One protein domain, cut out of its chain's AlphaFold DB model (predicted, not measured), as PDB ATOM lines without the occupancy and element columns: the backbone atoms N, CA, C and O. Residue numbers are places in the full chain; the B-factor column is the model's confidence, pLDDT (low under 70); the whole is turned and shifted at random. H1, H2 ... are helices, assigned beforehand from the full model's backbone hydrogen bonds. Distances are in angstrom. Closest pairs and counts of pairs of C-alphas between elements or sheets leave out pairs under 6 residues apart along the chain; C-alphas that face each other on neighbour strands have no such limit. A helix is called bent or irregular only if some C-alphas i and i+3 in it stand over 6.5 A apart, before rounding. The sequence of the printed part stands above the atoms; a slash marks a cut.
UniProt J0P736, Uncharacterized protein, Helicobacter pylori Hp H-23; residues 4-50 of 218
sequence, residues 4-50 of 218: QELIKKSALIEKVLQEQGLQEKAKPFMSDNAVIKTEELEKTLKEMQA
ATOM      1  N   GLN A   4      26.028 -26.628 -50.925       78.94
ATOM      2  CA  GLN A   4      25.623 -27.992 -50.554       78.94
ATOM      3  C   GLN A   4      26.473 -28.590 -49.425       78.94
ATOM      4  O   GLN A   4      25.998 -29.421 -48.655       78.94
ATOM      5  N   GLU A   5      27.739 -28.197 -49.328       83.94
ATOM      6  CA  GLU A   5      28.642 -28.670 -48.280       83.94
ATOM      7  C   GLU A   5      28.309 -28.016 -46.933       83.94
ATOM      8  O   GLU A   5      28.354 -28.676 -45.896       83.94
ATOM      9  N   LEU A   6      27.911 -26.738 -46.958       83.81
ATOM     10  CA  LEU A   6      27.465 -26.000 -45.778       83.81
ATOM     11  C   LEU A   6      26.156 -26.577 -45.213       83.81
ATOM     12  O   LEU A   6      26.081 -26.839 -44.014       83.81
ATOM     13  N   ILE A   7      25.173 -26.867 -46.075       86.75
ATOM     14  CA  ILE A   7      23.900 -27.493 -45.673       86.75
ATOM     15  C   ILE A   7      24.147 -28.873 -45.041       86.75
ATOM     16  O   ILE A   7      23.615 -29.171 -43.975       86.75
ATOM     17  N   LYS A   8      25.017 -29.699 -45.642       87.94
ATOM     18  CA  LYS A   8      25.372 -31.024 -45.097       87.94
ATOM     19  C   LYS A   8      26.025 -30.941 -43.716       87.94
ATOM     20  O   LYS A   8      25.710 -31.754 -42.850       87.94
ATOM     21  N   LYS A   9      26.928 -29.977 -43.506       87.62
ATOM     22  CA  LYS A   9      27.579 -29.766 -42.202       87.62
ATOM     23  C   LYS A   9      26.579 -29.284 -41.148       87.62
ATOM     24  O   LYS A   9      26.604 -29.803 -40.039       87.62
ATOM     25  N   SER A  10      25.674 -28.372 -41.510       87.00
ATOM     26  CA  SER A  10      24.594 -27.903 -40.628       87.00
ATOM     27  C   SER A  10      23.672 -29.049 -40.195       87.00
ATOM     28  O   SER A  10      23.474 -29.262 -39.000       87.00
ATOM     29  N   ALA A  11      23.217 -29.872 -41.148       89.12
ATOM     30  CA  ALA A  11      22.366 -31.031 -40.871       89.12
ATOM     31  C   ALA A  11      23.043 -32.052 -39.942       89.12
ATOM     32  O   ALA A  11      22.406 -32.625 -39.059       89.12
ATOM     33  N   LEU A  12      24.347 -32.288 -40.132       89.69
ATOM     34  CA  LEU A  12      25.118 -33.199 -39.289       89.69
ATOM     35  C   LEU A  12      25.200 -32.688 -37.844       89.69
ATOM     36  O   LEU A  12      25.038 -33.472 -36.912       89.69
ATOM     37  N   ILE A  13      25.429 -31.387 -37.659       86.00
ATOM     38  CA  ILE A  13      25.505 -30.761 -36.334       86.00
ATOM     39  C   ILE A  13      24.153 -30.852 -35.621       86.00
ATOM     40  O   ILE A  13      24.106 -31.298 -34.475       86.00
ATOM     41  N   GLU A  14      23.049 -30.507 -36.291       86.25
ATOM     42  CA  GLU A  14      21.703 -30.628 -35.713       86.25
ATOM     43  C   GLU A  14      21.374 -32.072 -35.315       86.25
ATOM     44  O   GLU A  14      20.876 -32.316 -34.213       86.25
ATOM     45  N   LYS A  15      21.724 -33.040 -36.171       89.44
ATOM     46  CA  LYS A  15      21.527 -34.465 -35.896       89.44
ATOM     47  C   LYS A  15      22.306 -34.925 -34.661       89.44
ATOM     48  O   LYS A  15      21.731 -35.567 -33.787       89.44
ATOM     49  N   VAL A  16      23.585 -34.561 -34.547       88.62
ATOM     50  CA  VAL A  16      24.424 -34.916 -33.387       88.62
ATOM     51  C   VAL A  16      23.898 -34.273 -32.102       88.62
ATOM     52  O   VAL A  16      23.867 -34.923 -31.057       88.62
ATOM     53  N   LEU A  17      23.434 -33.021 -32.161       86.19
ATOM     54  CA  LEU A  17      22.839 -32.340 -31.008       86.19
ATOM     55  C   LEU A  17      21.553 -33.024 -30.524       86.19
ATOM     56  O   LEU A  17      21.312 -33.076 -29.316       86.19
ATOM     57  N   GLN A  18      20.752 -33.564 -31.445       86.25
ATOM     58  CA  GLN A  18      19.537 -34.313 -31.130       86.25
ATOM     59  C   GLN A  18      19.845 -35.710 -30.569       86.25
ATOM     60  O   GLN A  18      19.290 -36.079 -29.538       86.25
ATOM     61  N   GLU A  19      20.756 -36.463 -31.194       88.81
ATOM     62  CA  GLU A  19      21.136 -37.819 -30.763       88.81
ATOM     63  C   GLU A  19      21.805 -37.837 -29.382       88.81
ATOM     64  O   GLU A  19      21.589 -38.758 -28.599       88.81
ATOM     65  N   GLN A  20      22.589 -36.807 -29.062       89.38
ATOM     66  CA  GLN A  20      23.283 -36.682 -27.777       89.38
ATOM     67  C   GLN A  20      22.448 -35.962 -26.701       89.38
ATOM     68  O   GLN A  20      22.937 -35.743 -25.592       89.38
ATOM     69  N   GLY A  21      21.214 -35.539 -27.009       85.69
ATOM     70  CA  GLY A  21      20.353 -34.806 -26.071       85.69
ATOM     71  C   GLY A  21      20.924 -33.453 -25.618       85.69
ATOM     72  O   GLY A  21      20.572 -32.947 -24.555       85.69
ATOM     73  N   LEU A  22      21.821 -32.849 -26.405       86.81
ATOM     74  CA  LEU A  22      22.553 -31.622 -26.059       86.81
ATOM     75  C   LEU A  22      21.789 -30.335 -26.401       86.81
ATOM     76  O   LEU A  22      22.325 -29.241 -26.233       86.81
ATOM     77  N   GLN A  23      20.539 -30.446 -26.852       81.62
ATOM     78  CA  GLN A  23      19.729 -29.326 -27.338       81.62
ATOM     79  C   GLN A  23      19.626 -28.183 -26.314       81.62
ATOM     80  O   GLN A  23      19.881 -27.035 -26.660       81.62
ATOM     81  N   GLU A  24      19.349 -28.482 -25.039       82.62
ATOM     82  CA  GLU A  24      19.258 -27.460 -23.978       82.62
ATOM     83  C   GLU A  24      20.599 -26.773 -23.689       82.62
ATOM     84  O   GLU A  24      20.638 -25.572 -23.429       82.62
ATOM     85  N   LYS A  25      21.713 -27.511 -23.780       83.69
ATOM     86  CA  LYS A  25      23.060 -26.948 -23.591       83.69
ATOM     87  C   LYS A  25      23.519 -26.126 -24.791       83.69
ATOM     88  O   LYS A  25      24.335 -25.227 -24.624       83.69
ATOM     89  N   ALA A  26      23.013 -26.432 -25.984       82.06
ATOM     90  CA  ALA A  26      23.335 -25.723 -27.214       82.06
ATOM     91  C   ALA A  26      22.515 -24.437 -27.395       82.06
ATOM     92  O   ALA A  26      23.002 -23.516 -28.046       82.06
ATOM     93  N   LYS A  27      21.317 -24.333 -26.796       82.25
ATOM     94  CA  LYS A  27      20.435 -23.154 -26.912       82.25
ATOM     95  C   LYS A  27      21.142 -21.806 -26.678       82.25
ATOM     96  O   LYS A  27      20.978 -20.951 -27.542       82.25
ATOM     97  N   PRO A  28      21.948 -21.607 -25.611       84.44
ATOM     98  CA  PRO A  28      22.657 -20.342 -25.392       84.44
ATOM     99  C   PRO A  28      23.646 -20.015 -26.520       84.44
ATOM    100  O   PRO A  28      23.693 -18.897 -27.016       84.44
ATOM    101  N   PHE A  29      24.385 -21.016 -27.007       82.00
ATOM    102  CA  PHE A  29      25.329 -20.829 -28.110       82.00
ATOM    103  C   PHE A  29      24.622 -20.530 -29.434       82.00
ATOM    104  O   PHE A  29      25.126 -19.746 -30.238       82.00
ATOM    105  N   MET A  30      23.458 -21.144 -29.658       82.75
ATOM    106  CA  MET A  30      22.637 -20.880 -30.836       82.75
ATOM    107  C   MET A  30      22.068 -19.461 -30.814       82.75
ATOM    108  O   MET A  30      22.094 -18.798 -31.849       82.75
ATOM    109  N   SER A  31      21.607 -18.971 -29.657       82.25
ATOM    110  CA  SER A  31      21.124 -17.593 -29.521       82.25
ATOM    111  C   SER A  31      22.242 -16.566 -29.678       82.25
ATOM    112  O   SER A  31      22.065 -15.602 -30.417       82.25
ATOM    113  N   ASP A  32      23.402 -16.796 -29.057       85.69
ATOM    114  CA  ASP A  32      24.521 -15.843 -29.064       85.69
ATOM    115  C   ASP A  32      25.135 -15.670 -30.460       85.69
ATOM    116  O   ASP A  32      25.612 -14.592 -30.808       85.69
ATOM    117  N   ASN A  33      25.103 -16.727 -31.278       83.31
ATOM    118  CA  ASN A  33      25.671 -16.726 -32.627       83.31
ATOM    119  C   ASN A  33      24.606 -16.639 -33.731       83.31
ATOM    120  O   ASN A  33      24.940 -16.825 -34.900       83.31
ATOM    121  N   ALA A  34      23.340 -16.387 -33.371       82.50
ATOM    122  CA  ALA A  34      22.208 -16.341 -34.299       82.50
ATOM    123  C   ALA A  34      22.171 -17.550 -35.259       82.50
ATOM    124  O   ALA A  34      21.971 -17.411 -36.467       82.50
ATOM    125  N   VAL A  35      22.411 -18.750 -34.720       80.12
ATOM    126  CA  VAL A  35      22.439 -19.987 -35.503       80.12
ATOM    127  C   VAL A  35      21.022 -20.309 -35.963       80.12
ATOM    128  O   VAL A  35      20.155 -20.651 -35.159       80.12
ATOM    129  N   ILE A  36      20.801 -20.200 -37.269       84.44
ATOM    130  CA  ILE A  36      19.548 -20.575 -37.923       84.44
ATOM    131  C   ILE A  36      19.463 -22.089 -38.118       84.44
ATOM    132  O   ILE A  36      20.481 -22.782 -38.175       84.44
ATOM    133  N   LYS A  37      18.236 -22.601 -38.247       86.62
ATOM    134  CA  LYS A  37      18.014 -24.021 -38.538       86.62
ATOM    135  C   LYS A  37      18.479 -24.376 -39.944       86.62
ATOM    136  O   LYS A  37      18.420 -23.535 -40.842       86.62
ATOM    137  N   THR A  38      18.838 -25.636 -40.175       86.25
ATOM    138  CA  THR A  38      19.248 -26.103 -41.511       86.25
ATOM    139  C   THR A  38      18.168 -25.857 -42.570       86.25
ATOM    140  O   THR A  38      18.492 -25.476 -43.690       86.25
ATOM    141  N   GLU A  39      16.888 -26.010 -42.218       85.38
ATOM    142  CA  GLU A  39      15.749 -25.729 -43.108       85.38
ATOM    143  C   GLU A  39      15.685 -24.249 -43.524       85.38
ATOM    144  O   GLU A  39      15.450 -23.921 -44.689       85.38
ATOM    145  N   GLU A  40      15.924 -23.347 -42.571       84.69
ATOM    146  CA  GLU A  40      15.926 -21.902 -42.794       84.69
ATOM    147  C   GLU A  40      17.166 -21.477 -43.585       84.69
ATOM    148  O   GLU A  40      17.047 -20.724 -44.546       84.69
ATOM    149  N   LEU A  41      18.330 -22.058 -43.279       85.81
ATOM    150  CA  LEU A  41      19.559 -21.900 -44.055       85.81
ATOM    151  C   LEU A  41      19.370 -22.344 -45.509       85.81
ATOM    152  O   LEU A  41      19.782 -21.636 -46.426       85.81
ATOM    153  N   GLU A  42      18.749 -23.501 -45.739       85.25
ATOM    154  CA  GLU A  42      18.471 -23.998 -47.086       85.25
ATOM    155  C   GLU A  42      17.522 -23.060 -47.837       85.25
ATOM    156  O   GLU A  42      17.765 -22.752 -49.007       85.25
ATOM    157  N   LYS A  43      16.478 -22.558 -47.169       85.19
ATOM    158  CA  LYS A  43      15.547 -21.584 -47.745       85.19
ATOM    159  C   LYS A  43      16.249 -20.271 -48.094       85.19
ATOM    160  O   LYS A  43      16.140 -19.828 -49.233       85.19
ATOM    161  N   THR A  44      17.021 -19.690 -47.178       81.25
ATOM    162  CA  THR A  44      17.767 -18.447 -47.419       81.25
ATOM    163  C   THR A  44      18.793 -18.616 -48.533       81.25
ATOM    164  O   THR A  44      18.901 -17.754 -49.398       81.25
ATOM    165  N   LEU A  45      19.518 -19.738 -48.578       81.19
ATOM    166  CA  LEU A  45      20.467 -20.006 -49.659       81.19
ATOM    167  C   LEU A  45      19.763 -20.166 -51.009       81.19
ATOM    168  O   LEU A  45      20.268 -19.644 -51.999       81.19
ATOM    169  N   LYS A  46      18.597 -20.821 -51.059       77.94
ATOM    170  CA  LYS A  46      17.775 -20.906 -52.279       77.94
ATOM    171  C   LYS A  46      17.225 -19.544 -52.702       77.94
ATOM    172  O   LYS A  46      17.259 -19.228 -53.883       77.94
ATOM    173  N   GLU A  47      16.775 -18.716 -51.763       72.94
ATOM    174  CA  GLU A  47      16.313 -17.344 -52.026       72.94
ATOM    175  C   GLU A  47      17.453 -16.422 -52.486       72.94
ATOM    176  O   GLU A  47      17.255 -15.567 -53.347       72.94
ATOM    177  N   MET A  48      18.665 -16.605 -51.955       68.50
ATOM    178  CA  MET A  48      19.875 -15.917 -52.421       68.50
ATOM    179  C   MET A  48      20.337 -16.416 -53.793       68.50
ATOM    180  O   MET A  48      20.923 -15.646 -54.549       68.50
ATOM    181  N   GLN A  49      20.090 -17.691 -54.103       64.31
ATOM    182  CA  GLN A  49      20.356 -18.308 -55.402       64.31
ATOM    183  C   GLN A  49      19.257 -18.059 -56.432       64.31
ATOM    184  O   GLN A  49      19.462 -18.444 -57.579       64.31
ATOM    185  N   ALA A  50      18.126 -17.447 -56.054       58.22
ATOM    186  CA  ALA A  50      17.042 -17.146 -56.978       58.22
ATOM    187  C   ALA A  50      17.617 -16.424 -58.205       58.22
ATOM    188  O   ALA A  50      18.145 -15.313 -58.106       58.22
TER     189      ALA A  50
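What this domain is: This is residues 4 to 50 of the 218 residues of an uncharacterized protein of Helicobacter pylori Hp H-23 (UniProt J0P736). Three helices form a loose, open loop: H1, the longest, runs along one side, H2 swings away from its far end, and H3 comes back beside part of H1, running the opposite way. The space between H1, H2 and the link from H2 to H3 is left open, and residues 28 to 34, at the far end of H2 and just after it, stick out. The printed part has 47 residues, with three named helices in the order H1, H2, H3 and no named strand; the class is all helix. The whole is only just loose, close to compact, with a radius of gyration of the C-alphas of 11.6 A, and it is elongated, spanning 35 by 20 by 12 A.

How they stand to each other: H1, residues 4 to 19, is joined by a tight link of 3 residues to H2, residues 23 to 32. The two are close but not clearly touching; their closest C-alphas, those of Leu 17 and Gln 23, are 5.7 A apart. They run opposite ways at a steep tilt of 44 degrees. H2 is irregular, but only just: C-alphas 25 and 28 are 6.9 A apart, and its line is a rough one. A tight link of 5 residues leads from H2 to H3, residues 38 to 48, and these two helices are apart. H3 touches H1, which meets it with residues 7 to 14 alone; the closest C-alphas, those of Ser 10 and Thr 38, are 5.7 A apart. H1 and H3 run opposite ways at a shallow tilt of 18 degrees, with their centres 14.1 A apart. In H1 and H3 every O i to N i+4 pair is within hydrogen-bond range; in H2 it is 4 of 6.

Where its parts are: H1 begins at C-alpha 4, at (25.623, -27.992, -50.554), and ends at C-alpha 19, at (21.136, -37.819, -30.763), 22.5 A away. H2 measures 14.4 A from C-alpha 23 to C-alpha 32. H3 measures 14.9 A from C-alpha 38 to C-alpha 48, which is at (19.875, -15.917, -52.421).

The domain as a whole: The two C-alphas farthest apart, those of Gly 21 and Ala 50, are 35.8 A apart, while the first and last printed C-alphas, those of Gln 4 and Ala 50, are 15.2 A apart. The printed part has no cut, and both links are tight. Residues 28 to 34, of which 28 to 32 belong to H2, stand free. The mean pLDDT of the printed part is 83.2; residues 48 to 50 are under 70, and the model's confidence is low there.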